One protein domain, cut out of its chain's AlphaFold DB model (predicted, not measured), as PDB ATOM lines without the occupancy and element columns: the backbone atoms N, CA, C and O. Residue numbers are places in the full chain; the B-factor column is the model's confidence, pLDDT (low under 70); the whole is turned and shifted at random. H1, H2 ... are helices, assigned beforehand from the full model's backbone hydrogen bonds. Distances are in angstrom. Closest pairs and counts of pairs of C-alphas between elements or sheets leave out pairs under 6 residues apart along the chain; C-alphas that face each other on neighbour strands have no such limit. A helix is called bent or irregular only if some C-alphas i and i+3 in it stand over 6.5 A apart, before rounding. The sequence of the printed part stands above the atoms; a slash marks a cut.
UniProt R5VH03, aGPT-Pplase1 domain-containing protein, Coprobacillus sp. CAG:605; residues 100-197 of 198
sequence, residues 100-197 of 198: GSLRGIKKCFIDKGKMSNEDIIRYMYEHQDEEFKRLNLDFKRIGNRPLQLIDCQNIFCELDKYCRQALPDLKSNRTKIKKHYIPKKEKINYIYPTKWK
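What this domain is: This is residues 100 to 197 of the 198 residues of the protein "aGPT-Pplase1 domain-containing protein" of Coprobacillus sp. CAG:605 (UniProt R5VH03). A straight helix, H3, forms the middle of a loose frame: the short helix H1 crosses the middle part of H3, and the kinked helix H2 crosses its beginning. The far part of H2, from residue 130, sticks out, and after H3 a tail of 31 residues with no named element swings wide of the helices, residues 178 to 191 standing free. The printed part has 98 residues, with three named helices in the order H1, H2, H3 and no named strand; the class is all helix, though under half of the residues, 45 of 98, are in named elements. The whole is loose, with a radius of gyration of the C-alphas of 16.1 A, and its C-alphas span 41 by 34 by 25 A.

How they stand to each other: H3, residues 149 to 166, and H1, residues 100 to 108, touch, the closest C-alphas being those of Ser 101 and Cys 157, 4.1 A apart. H3 touches H1 with residues 153 to 161 alone. The two run the same way at a steep tilt of 68 degrees, only just short of about perpendicular. H2, residues 117 to 134, touches H3 with residues 121 to 125 alone, against residues 149 to 153 of H3; the C-alphas of Ile 121 and Cys 152 are the closest, at 5.8 A. Their lines are about perpendicular, at 83 degrees. H2 and H1 only just touch, with 3 pairs of C-alphas within 8 A, the closest those of Asn 117 and Leu 102, 6.7 A apart; they run the same way at a steep tilt of 56 degrees. The packing of the helices is mostly crossed: of the three pairs, 0 are at a shallow tilt. In H1 every O i to N i+4 pair is within hydrogen-bond range; in H2 12 of 14 are, and in H3 13 of 14.

Where its parts are: H3 is 25.3 A long, from C-alpha 149 at (179.383, 197.409, 160.803) to C-alpha 166 at (179.671, 182.528, 140.354). H2 measures 22.8 A between C-alphas 117 and 134. It is irregular, C-alphas 126 and 129 being 8.0 A apart, and it has a kink of 65 degrees near residue 128. H1 measures 12.7 A and begins with C-alpha 100 at (187.482, 193.489, 149.462).

The domain as a whole: The C-alphas of Lys 114 and Lys 185, the two farthest apart, are 48.5 A from each other. The printed part has no cut. The link from H1 to H2 is short, with 8 residues, and that from H2 to H3 is long, with 14. Residues 130 to 136, of which 130 to 134 belong to H2, stand free. The C-alphas of residues 167 to 197 lie 16 to 27 A from the mean of all C-alphas. Mean pLDDT of the printed part is 89.6, and residues 171 to 179 are under 70.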
ATOM      1  N   GLY A 100     188.510 194.460 149.838       92.31
ATOM      2  CA  GLY A 100     187.482 193.489 149.462       92.31
ATOM      3  C   GLY A 100     186.098 194.116 149.387       92.31
ATOM      4  O   GLY A 100     185.479 194.059 148.328       92.31
ATOM      5  N   SER A 101     185.676 194.774 150.466       95.38
ATOM      6  CA  SER A 101     184.400 195.489 150.538       95.38
ATOM      7  C   SER A 101     184.252 196.532 149.436       95.38
ATOM      8  O   SER A 101     183.240 196.538 148.750       95.38
ATOM      9  N   LEU A 102     185.287 197.341 149.169       95.25
ATOM     10  CA  LEU A 102     185.269 198.330 148.080       95.25
ATOM     11  C   LEU A 102     184.919 197.704 146.720       95.25
ATOM     12  O   LEU A 102     184.157 198.268 145.937       95.25
ATOM     13  N   ARG A 103     185.471 196.520 146.424       93.50
ATOM     14  CA  ARG A 103     185.151 195.796 145.185       93.50
ATOM     15  C   ARG A 103     183.772 195.147 145.233       93.50
ATOM     16  O   ARG A 103     183.117 195.105 144.201       93.50
ATOM     17  N   GLY A 104     183.351 194.646 146.392       95.06
ATOM     18  CA  GLY A 104     182.022 194.067 146.593       95.06
ATOM     19  C   GLY A 104     180.917 195.087 146.368       95.06
ATOM     20  O   GLY A 104     180.042 194.867 145.542       95.06
ATOM     21  N   ILE A 105     181.031 196.250 147.008       95.75
ATOM     22  CA  ILE A 105     180.115 197.384 146.843       95.75
ATOM     23  C   ILE A 105     180.001 197.776 145.366       95.75
ATOM     24  O   ILE A 105     178.900 197.884 144.837       95.75
ATOM     25  N   LYS A 106     181.132 197.895 144.658       92.88
ATOM     26  CA  LYS A 106     181.140 198.212 143.220       92.88
ATOM     27  C   LYS A 106     180.410 197.171 142.352       92.88
ATOM     28  O   LYS A 106     180.004 197.494 141.242       92.88
ATOM     29  N   LYS A 107     180.272 195.927 142.818       92.12
ATOM     30  CA  LYS A 107     179.497 194.883 142.128       92.12
ATOM     31  C   LYS A 107     178.003 194.951 142.446       92.12
ATOM     32  O   LYS A 107     177.214 194.525 141.615       92.12
ATOM     33  N   CYS A 108     177.626 195.465 143.617       93.19
ATOM     34  CA  CYS A 108     176.225 195.610 144.016       93.19
ATOM     35  C   CYS A 108     175.537 196.812 143.370       93.19
ATOM     36  O   CYS A 108     174.350 196.742 143.068       93.19
ATOM     37  N   PHE A 109     176.261 197.919 143.199       91.50
ATOM     38  CA  PHE A 109     175.661 199.207 142.858       91.50
ATOM     39  C   PHE A 109     176.226 199.751 141.548       91.50
ATOM     40  O   PHE A 109     177.439 199.899 141.397       91.50
ATOM     41  N   ILE A 110     175.329 200.085 140.617       88.31
ATOM     42  CA  ILE A 110     175.670 200.803 139.381       88.31
ATOM     43  C   ILE A 110     175.999 202.263 139.710       88.31
ATOM     44  O   ILE A 110     177.018 202.787 139.261       88.31
ATOM     45  N   ASP A 111     175.161 202.888 140.536       91.12
ATOM     46  CA  ASP A 111     175.358 204.221 141.088       91.12
ATOM     47  C   ASP A 111     175.042 204.194 142.588       91.12
ATOM     48  O   ASP A 111     174.082 203.559 143.025       91.12
ATOM     49  N   LYS A 112     175.879 204.870 143.371       92.25
ATOM     50  CA  LYS A 112     175.728 205.049 144.821       92.25
ATOM     51  C   LYS A 112     175.417 206.501 145.201       92.25
ATOM     52  O   LYS A 112     175.461 206.868 146.376       92.25
ATOM     53  N   GLY A 113     175.176 207.354 144.206       93.00
ATOM     54  CA  GLY A 113     174.988 208.783 144.378       93.00
ATOM     55  C   GLY A 113     176.139 209.400 145.173       93.00
ATOM     56  O   GLY A 113     177.321 209.184 144.890       93.00
ATOM     57  N   LYS A 114     175.784 210.156 146.215       95.44
ATOM     58  CA  LYS A 114     176.741 210.859 147.083       95.44
ATOM     59  C   LYS A 114     177.274 210.011 148.244       95.44
ATOM     60  O   LYS A 114     178.163 210.482 148.946       95.44
ATOM     61  N   MET A 115     176.771 208.792 148.444       96.69
ATOM     62  CA  MET A 115     177.163 207.948 149.579       96.69
ATOM     63  C   MET A 115     178.619 207.500 149.449       96.69
ATOM     64  O   MET A 115     179.051 207.062 148.379       96.69
ATOM     65  N   SER A 116     179.393 207.577 150.528       97.38
ATOM     66  CA  SER A 116     180.690 206.902 150.628       97.38
ATOM     67  C   SER A 116     180.515 205.374 150.711       97.38
ATOM     68  O   SER A 116     179.400 204.857 150.763       97.38
ATOM     69  N   ASN A 117     181.614 204.613 150.680       97.56
ATOM     70  CA  ASN A 117     181.519 203.158 150.853       97.56
ATOM     71  C   ASN A 117     181.133 202.804 152.294       97.56
ATOM     72  O   ASN A 117     180.395 201.854 152.529       97.56
ATOM     73  N   GLU A 118     181.620 203.593 153.244       98.00
ATOM     74  CA  GLU A 118     181.296 203.525 154.660       98.00
ATOM     75  C   GLU A 118     179.815 203.850 154.900       98.00
ATOM     76  O   GLU A 118     179.168 203.150 155.675       98.00
ATOM     77  N   ASP A 119     179.241 204.814 154.171       98.19
ATOM     78  CA  ASP A 119     177.800 205.101 154.237       98.19
ATOM     79  C   ASP A 119     176.958 203.929 153.727       98.19
ATOM     80  O   ASP A 119     175.913 203.643 154.291       98.19
ATOM     81  N   ILE A 120     177.409 203.213 152.692       98.19
ATOM     82  CA  ILE A 120     176.716 202.007 152.206       98.19
ATOM     83  C   ILE A 120     176.754 200.891 153.255       98.19
ATOM     84  O   ILE A 120     175.755 200.204 153.465       98.19
ATOM     85  N   ILE A 121     177.897 200.704 153.922       98.31
ATOM     86  CA  ILE A 121     178.034 199.728 155.012       98.31
ATOM     87  C   ILE A 121     177.098 200.097 156.167       98.31
ATOM     88  O   ILE A 121     176.392 199.227 156.676       98.31
ATOM     89  N   ARG A 122     177.055 201.380 156.546       98.38
ATOM     90  CA  ARG A 122     176.160 201.884 157.592       98.38
ATOM     91  C   ARG A 122     174.690 201.735 157.210       98.38
ATOM     92  O   ARG A 122     173.913 201.237 158.009       98.38
ATOM     93  N   TYR A 123     174.335 202.049 155.970       97.62
ATOM     94  CA  TYR A 123     172.982 201.856 155.459       97.62
ATOM     95  C   TYR A 123     172.541 200.392 155.578       97.62
ATOM     96  O   TYR A 123     171.448 200.114 156.063       97.62
ATOM     97  N   MET A 124     173.411 199.446 155.200       97.38
ATOM     98  CA  MET A 124     173.130 198.016 155.348       97.38
ATOM     99  C   MET A 124     172.952 197.606 156.815       97.38
ATOM    100  O   MET A 124     172.072 196.803 157.107       97.38
ATOM    101  N   TYR A 125     173.758 198.156 157.727       98.25
ATOM    102  CA  TYR A 125     173.606 197.939 159.166       98.25
ATOM    103  C   TYR A 125     172.248 198.434 159.680       98.25
ATOM    104  O   TYR A 125     171.542 197.680 160.347       98.25
ATOM    105  N   GLU A 126     171.868 199.663 159.333       98.31
ATOM    106  CA  GLU A 126     170.644 200.315 159.809       98.31
ATOM    107  C   GLU A 126     169.369 199.642 159.277       98.31
ATOM    108  O   GLU A 126     168.384 199.537 160.000       98.31
ATOM    109  N   HIS A 127     169.394 199.134 158.040       98.06
ATOM    110  CA  HIS A 127     168.205 198.603 157.357       98.06
ATOM    111  C   HIS A 127     168.154 197.066 157.319       98.06
ATOM    112  O   HIS A 127     167.287 196.490 156.665       98.06
ATOM    113  N   GLN A 128     169.069 196.370 158.004       97.50
ATOM    114  CA  GLN A 128     169.209 194.910 157.904       97.50
ATOM    115  C   GLN A 128     167.899 194.147 158.169       97.50
ATOM    116  O   GLN A 128     167.563 193.240 157.415       97.50
ATOM    117  N   ASP A 129     167.136 194.525 159.200       97.44
ATOM    118  CA  ASP A 129     165.892 193.838 159.568       97.44
ATOM    119  C   ASP A 129     164.772 194.083 158.555       97.44
ATOM    120  O   ASP A 129     164.032 193.162 158.196       97.44
ATOM    121  N   GLU A 130     164.669 195.317 158.060       98.25
ATOM    122  CA  GLU A 130     163.721 195.686 157.011       98.25
ATOM    123  C   GLU A 130     163.999 194.889 155.739       98.25
ATOM    124  O   GLU A 130     163.082 194.323 155.143       98.25
ATOM    125  N   GLU A 131     165.273 194.768 155.372       97.38
ATOM    126  CA  GLU A 131     165.717 194.046 154.189       97.38
ATOM    127  C   GLU A 131     165.556 192.530 154.332       97.38
ATOM    128  O   GLU A 131     165.089 191.879 153.394       97.38
ATOM    129  N   PHE A 132     165.843 191.955 155.505       97.31
ATOM    130  CA  PHE A 132     165.549 190.545 155.772       97.31
ATOM    131  C   PHE A 132     164.057 190.258 155.609       97.31
ATOM    132  O   PHE A 132     163.687 189.309 154.917       97.31
ATOM    133  N   LYS A 133     163.191 191.112 156.162       97.81
ATOM    134  CA  LYS A 133     161.740 190.978 156.013       97.81
ATOM    135  C   LYS A 133     161.295 191.148 154.560       97.81
ATOM    136  O   LYS A 133     160.536 190.321 154.058       97.81
ATOM    137  N   ARG A 134     161.769 192.192 153.871       98.25
ATOM    138  CA  ARG A 134     161.427 192.499 152.472       98.25
ATOM    139  C   ARG A 134     161.804 191.358 151.528       98.25
ATOM    140  O   ARG A 134     161.069 191.076 150.586       98.25
ATOM    141  N   LEU A 135     162.936 190.704 151.786       97.50
ATOM    142  CA  LEU A 135     163.450 189.578 151.004       97.50
ATOM    143  C   LEU A 135     162.943 188.208 151.491       97.50
ATOM    144  O   LEU A 135     163.314 187.193 150.903       97.50
ATOM    145  N   ASN A 136     162.103 188.168 152.531       97.62
ATOM    146  CA  ASN A 136     161.617 186.943 153.170       97.62
ATOM    147  C   ASN A 136     162.759 185.998 153.611       97.62
ATOM    148  O   ASN A 136     162.719 184.788 153.385       97.62
ATOM    149  N   LEU A 137     163.805 186.572 154.214       96.69
ATOM    150  CA  LEU A 137     164.965 185.857 154.740       96.69
ATOM    151  C   LEU A 137     164.793 185.579 156.236       96.69
ATOM    152  O   LEU A 137     164.696 186.498 157.046       96.69
ATOM    153  N   ASP A 138     164.851 184.304 156.616       95.19
ATOM    154  CA  ASP A 138     164.910 183.870 158.017       95.19
ATOM    155  C   ASP A 138     166.359 183.929 158.539       95.19
ATOM    156  O   ASP A 138     167.031 182.909 158.725       95.19
ATOM    157  N   PHE A 139     166.888 185.148 158.691       94.62
ATOM    158  CA  PHE A 139     168.277 185.360 159.094       94.62
ATOM    159  C   PHE A 139     168.517 184.930 160.550       94.62
ATOM    160  O   PHE A 139     167.897 185.437 161.485       94.62
ATOM    161  N   LYS A 140     169.468 184.012 160.758       94.06
ATOM    162  CA  LYS A 140     169.844 183.523 162.090       94.06
ATOM    163  C   LYS A 140     170.984 184.354 162.664       94.06
ATOM    164  O   LYS A 140     172.113 184.305 162.180       94.06
ATOM    165  N   ARG A 141     170.670 185.110 163.714       93.06
ATOM    166  CA  ARG A 141     171.618 185.951 164.451       93.06
ATOM    167  C   ARG A 141     172.487 185.119 165.397       93.06
ATOM    168  O   ARG A 141     172.118 184.015 165.796       93.06
ATOM    169  N   ILE A 142     173.641 185.671 165.774       92.44
ATOM    170  CA  ILE A 142     174.435 185.143 166.887       92.44
ATOM    171  C   ILE A 142     173.806 185.682 168.176       92.44
ATOM    172  O   ILE A 142     173.904 186.874 168.477       92.44
ATOM    173  N   GLY A 143     173.097 184.815 168.901       90.19
ATOM    174  CA  GLY A 143     172.218 185.247 169.988       90.19
ATOM    175  C   GLY A 143     171.183 186.255 169.477       90.19
ATOM    176  O   GLY A 143     170.593 186.062 168.417       90.19
ATOM    177  N   ASN A 144     171.019 187.367 170.194       88.81
ATOM    178  CA  ASN A 144     170.113 188.457 169.808       88.81
ATOM    179  C   ASN A 144     170.830 189.641 169.139       88.81
ATOM    180  O   ASN A 144     170.259 190.724 169.025       88.81
ATOM    181  N   ARG A 145     172.095 189.481 168.736       94.38
ATOM    182  CA  ARG A 145     172.898 190.603 168.238       94.38
ATOM    183  C   ARG A 145     172.536 190.965 166.796       94.38
ATOM    184  O   ARG A 145     172.492 190.063 165.947       94.38
ATOM    185  N   PRO A 146     172.337 192.259 166.480       95.69
ATOM    186  CA  PRO A 146     172.298 192.687 165.097       95.69
ATOM    187  C   PRO A 146     173.649 192.415 164.417       95.69
ATOM    188  O   PRO A 146     174.675 192.350 165.104       95.69
ATOM    189  N   LEU A 147     173.661 192.277 163.084       97.19
ATOM    190  CA  LEU A 147     174.912 192.403 162.327       97.19
ATOM    191  C   LEU A 147     175.543 193.731 162.726       97.19
ATOM    192  O   LEU A 147     174.806 194.701 162.838       97.19
ATOM    193  N   GLN A 148     176.851 193.778 162.935       97.44
ATOM    194  CA  GLN A 148     177.588 195.010 163.213       97.44
ATOM    195  C   GLN A 148     178.187 195.583 161.922       97.44
ATOM    196  O   GLN A 148     178.179 194.934 160.867       97.44
ATOM    197  N   LEU A 149     178.757 196.793 161.981       98.25
ATOM    198  CA  LEU A 149     179.383 197.409 160.803       98.25
ATOM    199  C   LEU A 149     180.505 196.545 160.209       98.25
ATOM    200  O   LEU A 149     180.650 196.474 158.984       98.25
ATOM    201  N   ILE A 150     181.286 195.864 161.054       97.12
ATOM    202  CA  ILE A 150     182.328 194.938 160.596       97.12
ATOM    203  C   ILE A 150     181.738 193.753 159.823       97.12
ATOM    204  O   ILE A 150     182.301 193.359 158.798       97.12
ATOM    205  N   ASP A 151     180.593 193.222 160.254       96.94
ATOM    206  CA  ASP A 151     179.925 192.109 159.579       96.94
ATOM    207  C   ASP A 151     179.413 192.545 158.207       96.94
ATOM    208  O   ASP A 151     179.668 191.875 157.207       96.94
ATOM    209  N   CYS A 152     178.776 193.717 158.132       97.88
ATOM    210  CA  CYS A 152     178.279 194.291 156.879       97.88
ATOM    211  C   CYS A 152     179.425 194.540 155.878       97.88
ATOM    212  O   CYS A 152     179.341 194.148 154.712       97.88
ATOM    213  N   GLN A 153     180.549 195.106 156.337       97.31
ATOM    214  CA  GLN A 153     181.766 195.250 155.527       97.31
ATOM    215  C   GLN A 153     182.276 193.886 155.032       97.31
ATOM    216  O   GLN A 153     182.602 193.720 153.850       97.31
ATOM    217  N   ASN A 154     182.328 192.892 155.921       96.06
ATOM    218  CA  ASN A 154     182.793 191.551 155.585       96.06
ATOM    219  C   ASN A 154     181.883 190.868 154.557       96.06
ATOM    220  O   ASN A 154     182.402 190.222 153.648       96.06
ATOM    221  N   ILE A 155     180.564 191.068 154.614       96.88
ATOM    222  CA  ILE A 155     179.627 190.537 153.615       96.88
ATOM    223  C   ILE A 155     179.970 191.056 152.213       96.88
ATOM    224  O   ILE A 155     180.067 190.257 151.281       96.88
ATOM    225  N   PHE A 156     180.260 192.350 152.040       97.19
ATOM    226  CA  PHE A 156     180.716 192.867 150.740       97.19
ATOM    227  C   PHE A 156     182.062 192.263 150.311       97.19
ATOM    228  O   PHE A 156     182.274 191.968 149.131       97.19
ATOM    229  N   CYS A 157     182.985 192.051 151.252       94.94
ATOM    230  CA  CYS A 157     184.251 191.376 150.966       94.94
ATOM    231  C   CYS A 157     184.033 189.940 150.461       94.94
ATOM    232  O   CYS A 157     184.644 189.543 149.461       94.94
ATOM    233  N   GLU A 158     183.158 189.175 151.117       94.62
ATOM    234  CA  GLU A 158     182.820 187.811 150.711       94.62
ATOM    235  C   GLU A 158     182.042 187.777 149.399       94.62
ATOM    236  O   GLU A 158     182.338 186.935 148.552       94.62
ATOM    237  N   LEU A 159     181.153 188.740 149.151       94.12
ATOM    238  CA  LEU A 159     180.472 188.873 147.868       94.12
ATOM    239  C   LEU A 159     181.471 189.051 146.716       94.12
ATOM    240  O   LEU A 159     181.366 188.369 145.696       94.12
ATOM    241  N   ASP A 160     182.488 189.913 146.866       92.25
ATOM    242  CA  ASP A 160     183.534 190.040 145.842       92.25
ATOM    243  C   ASP A 160     184.217 188.696 145.581       92.25
ATOM    244  O   ASP A 160     184.476 188.386 144.418       92.25
ATOM    245  N   LYS A 161     184.499 187.897 146.621       88.81
ATOM    246  CA  LYS A 161     185.112 186.569 146.462       88.81
ATOM    247  C   LYS A 161     184.163 185.583 145.785       88.81
ATOM    248  O   LYS A 161     184.601 184.909 144.855       88.81
ATOM    249  N   TYR A 162     182.903 185.534 146.206       89.75
ATOM    250  CA  TYR A 162     181.872 184.659 145.653       89.75
ATOM    251  C   TYR A 162     181.656 184.931 144.161       89.75
ATOM    252  O   TYR A 162     181.771 184.027 143.330       89.75
ATOM    253  N   CYS A 163     181.481 186.203 143.790       89.69
ATOM    254  CA  CYS A 163     181.261 186.597 142.401       89.69
ATOM    255  C   CYS A 163     182.446 186.266 141.483       89.69
ATOM    256  O   CYS A 163     182.240 186.117 140.291       89.69
ATOM    257  N   ARG A 164     183.679 186.090 141.983       85.00
ATOM    258  CA  ARG A 164     184.799 185.643 141.122       85.00
ATOM    259  C   ARG A 164     184.595 184.244 140.545       85.00
ATOM    260  O   ARG A 164     185.267 183.908 139.579       85.00
ATOM    261  N   GLN A 165     183.772 183.414 141.181       83.94
ATOM    262  CA  GLN A 165     183.444 182.076 140.692       83.94
ATOM    263  C   GLN A 165     182.050 182.042 140.082       83.94
ATOM    264  O   GLN A 165     181.889 181.538 138.980       83.94
ATOM    265  N   ALA A 166     181.062 182.599 140.783       86.69
ATOM    266  CA  ALA A 166     179.671 182.528 140.354       86.69
ATOM    267  C   ALA A 166     179.354 183.450 139.167       86.69
ATOM    268  O   ALA A 166     178.478 183.133 138.374       86.69
ATOM    269  N   LEU A 167     180.043 184.593 139.053       84.94
ATOM    270  CA  LEU A 167     179.778 185.644 138.064       84.94
ATOM    271  C   LEU A 167     181.102 186.258 137.557       84.94
ATOM    272  O   LEU A 167     181.375 187.438 137.814       84.94
ATOM    273  N   PRO A 168     181.968 185.476 136.884       77.38
ATOM    274  CA  PRO A 168     183.321 185.906 136.520       77.38
ATOM    275  C   PRO A 168     183.351 187.121 135.579       77.38
ATOM    276  O   PRO A 168     184.332 187.867 135.589       77.38
ATOM    277  N   ASP A 169     182.268 187.360 134.833       79.56
ATOM    278  CA  ASP A 169     182.118 188.507 133.930       79.56
ATOM    279  C   ASP A 169     182.025 189.850 134.678       79.56
ATOM    280  O   ASP A 169     182.326 190.910 134.122       79.56
ATOM    281  N   LEU A 170     181.676 189.836 135.973       76.31
ATOM    282  CA  LEU A 170     181.723 191.028 136.816       76.31
ATOM    283  C   LEU A 170     183.180 191.411 137.111       76.31
ATOM    284  O   LEU A 170     183.843 190.828 137.977       76.31
ATOM    285  N   LYS A 171     183.655 192.448 136.408       64.62
ATOM    286  CA  LYS A 171     185.018 193.006 136.466       64.62
ATOM    287  C   LYS A 171     185.601 192.995 137.890       64.62
ATOM    288  O   LYS A 171     185.162 193.727 138.776       64.62
ATOM    289  N   SER A 172     186.655 192.207 138.100       62.41
ATOM    290  CA  SER A 172     187.472 192.232 139.318       62.41
ATOM    291  C   SER A 172     188.945 192.088 138.954       62.41
ATOM    292  O   SER A 172     189.304 191.281 138.103       62.41
ATOM    293  N   ASN A 173     189.827 192.815 139.645       59.09
ATOM    294  CA  ASN A 173     191.282 192.721 139.442       59.09
ATOM    295  C   ASN A 173     191.870 191.372 139.921       59.09
ATOM    296  O   ASN A 173     193.084 191.183 139.915       59.09
ATOM    297  N   ARG A 174     191.037 190.444 140.412       59.53
ATOM    298  CA  ARG A 174     191.435 189.108 140.868       59.53
ATOM    299  C   ARG A 174     190.442 188.077 140.350       59.53
ATOM    300  O   ARG A 174     189.271 188.147 140.692       59.53
ATOM    301  N   THR A 175     190.929 187.093 139.602       57.84
ATOM    302  CA  THR A 175     190.101 186.056 138.959       57.84
ATOM    303  C   THR A 175     190.145 184.699 139.668       57.84
ATOM    304  O   THR A 175     189.244 183.892 139.496       57.84
ATOM    305  N   LYS A 176     191.160 184.434 140.503       61.94
ATOM    306  CA  LYS A 176     191.377 183.112 141.123       61.94
ATOM    307  C   LYS A 176     191.129 183.106 142.633       61.94
ATOM    308  O   LYS A 176     191.591 184.001 143.350       61.94
ATOM    309  N   ILE A 177     190.467 182.057 143.124       64.50
ATOM    310  CA  ILE A 177     190.504 181.658 144.538       64.50
ATOM    311  C   ILE A 177     191.837 180.941 144.778       64.50
ATOM    312  O   ILE A 177     192.183 180.008 144.065       64.50
ATOM    313  N   LYS A 178     192.626 181.414 145.750       65.25
ATOM    314  CA  LYS A 178     193.989 180.902 145.985       65.25
ATOM    315  C   LYS A 178     194.050 179.672 146.893       65.25
ATOM    316  O   LYS A 178     195.063 178.983 146.885       65.25
ATOM    317  N   LYS A 179     193.023 179.435 147.712       67.62
ATOM    318  CA  LYS A 179     192.999 178.343 148.689       67.62
ATOM    319  C   LYS A 179     191.604 177.764 148.827       67.62
ATOM    320  O   LYS A 179     190.645 178.515 148.980       67.62
ATOM    321  N   HIS A 180     191.543 176.441 148.849       70.62
ATOM    322  CA  HIS A 180     190.371 175.698 149.282       70.62
ATOM    323  C   HIS A 180     190.514 175.367 150.764       70.62
ATOM    324  O   HIS A 180     191.610 175.054 151.238       70.62
ATOM    325  N   TYR A 181     189.415 175.490 151.500       77.56
ATOM    326  CA  TYR A 181     189.368 175.077 152.892       77.56
ATOM    327  C   TYR A 181     189.556 173.559 152.977       77.56
ATOM    328  O   TYR A 181     188.887 172.809 152.272       77.56
ATOM    329  N   ILE A 182     190.473 173.127 153.840       80.81
ATOM    330  CA  ILE A 182     190.670 171.720 154.182       80.81
ATOM    331  C   ILE A 182     190.279 171.586 155.655       80.81
ATOM    332  O   ILE A 182     190.936 172.211 156.496       80.81
ATOM    333  N   PRO A 183     189.225 170.818 155.982       80.75
ATOM    334  CA  PRO A 183     188.812 170.610 157.360       80.75
ATOM    335  C   PRO A 183     189.964 170.048 158.193       80.75
ATOM    336  O   PRO A 183     190.564 169.028 157.844       80.75
ATOM    337  N   LYS A 184     190.287 170.714 159.303       82.88
ATOM    338  CA  LYS A 184     191.213 170.161 160.295       82.88
ATOM    339  C   LYS A 184     190.474 169.135 161.153       82.88
ATOM    340  O   LYS A 184     189.303 169.322 161.469       82.88
ATOM    341  N   LYS A 185     191.166 168.055 161.535       83.62
ATOM    342  CA  LYS A 185     190.614 167.015 162.423       83.62
ATOM    343  C   LYS A 185     190.436 167.511 163.861       83.62
ATOM    344  O   LYS A 185     189.540 167.058 164.562       83.62
ATOM    345  N   GLU A 186     191.292 168.430 164.288       86.75
ATOM    346  CA  GLU A 186     191.229 169.042 165.612       86.75
ATOM    347  C   GLU A 186     190.107 170.080 165.663       86.75
ATOM    348  O   GLU A 186     190.059 171.002 164.842       86.75
ATOM    349  N   LYS A 187     189.206 169.930 166.637       84.38
ATOM    350  CA  LYS A 187     188.159 170.914 166.906       84.38
ATOM    351  C   LYS A 187     188.762 172.090 167.667       84.38
ATOM    352  O   LYS A 187     189.381 171.903 168.710       84.38
ATOM    353  N   ILE A 188     188.557 173.294 167.145       83.50
ATOM    354  CA  ILE A 188     188.868 174.533 167.854       83.50
ATOM    355  C   ILE A 188     187.632 174.901 168.674       83.50
ATOM    356  O   ILE A 188     186.534 174.977 168.124       83.50
ATOM    357  N   ASN A 189     187.807 175.124 169.976       87.44
ATOM    358  CA  ASN A 189     186.752 175.672 170.820       87.44
ATOM    359  C   ASN A 189     186.725 177.186 170.624       87.44
ATOM    360  O   ASN A 189     187.655 177.887 171.023       87.44
ATOM    361  N   TYR A 190     185.681 177.674 169.963       85.56
ATOM    362  CA  TYR A 190     185.478 179.101 169.762       85.56
ATOM    363  C   TYR A 190     184.854 179.719 171.011       85.56
ATOM    364  O   TYR A 190     183.974 179.124 171.628       85.56
ATOM    365  N   ILE A 191     185.306 180.923 171.349       90.69
ATOM    366  CA  ILE A 191     184.698 181.765 172.377       90.69
ATOM    367  C   ILE A 191     184.248 183.065 171.724       90.69
ATOM    368  O   ILE A 191     184.958 183.619 170.881       90.69
ATOM    369  N   TYR A 192     183.064 183.534 172.096       92.56
ATOM    370  CA  TYR A 192     182.626 184.875 171.737       92.56
ATOM    371  C   TYR A 192     183.244 185.897 172.697       92.56
ATOM    372  O   TYR A 192     183.582 185.540 173.831       92.56
ATOM    373  N   PRO A 193     183.382 187.166 172.276       94.25
ATOM    374  CA  PRO A 193     183.698 188.259 173.187       94.25
ATOM    375  C   PRO A 193     182.785 188.215 174.417       94.25
ATOM    376  O   PRO A 193     181.563 188.223 174.288       94.25
ATOM    377  N   THR A 194     183.359 188.171 175.618       92.56
ATOM    378  CA  THR A 194     182.601 187.998 176.877       92.56
ATOM    379  C   THR A 194     181.535 189.077 177.060       92.56
ATOM    380  O   THR A 194     180.410 188.797 177.475       92.56
ATOM    381  N   LYS A 195     181.847 190.312 176.656       91.94
ATOM    382  CA  LYS A 195     180.926 191.454 176.701       91.94
ATOM    383  C   LYS A 195     179.699 191.325 175.798       91.94
ATOM    384  O   LYS A 195     178.735 192.060 175.994       91.94
ATOM    385  N   TRP A 196     179.700 190.393 174.846       93.00
ATOM    386  CA  TRP A 196     178.518 190.092 174.043       93.00
ATOM    387  C   TRP A 196     177.432 189.359 174.835       93.00
ATOM    388  O   TRP A 196     176.273 189.441 174.438       93.00
ATOM    389  N   LYS A 197     177.790 188.701 175.952       89.44
ATOM    390  CA  LYS A 197     176.871 187.969 176.844       89.44
ATOM    391  C   LYS A 197     176.020 186.923 176.101       89.44
ATOM    392  O   LYS A 197     174.796 186.914 176.237       89.44
TER     393      LYS A 197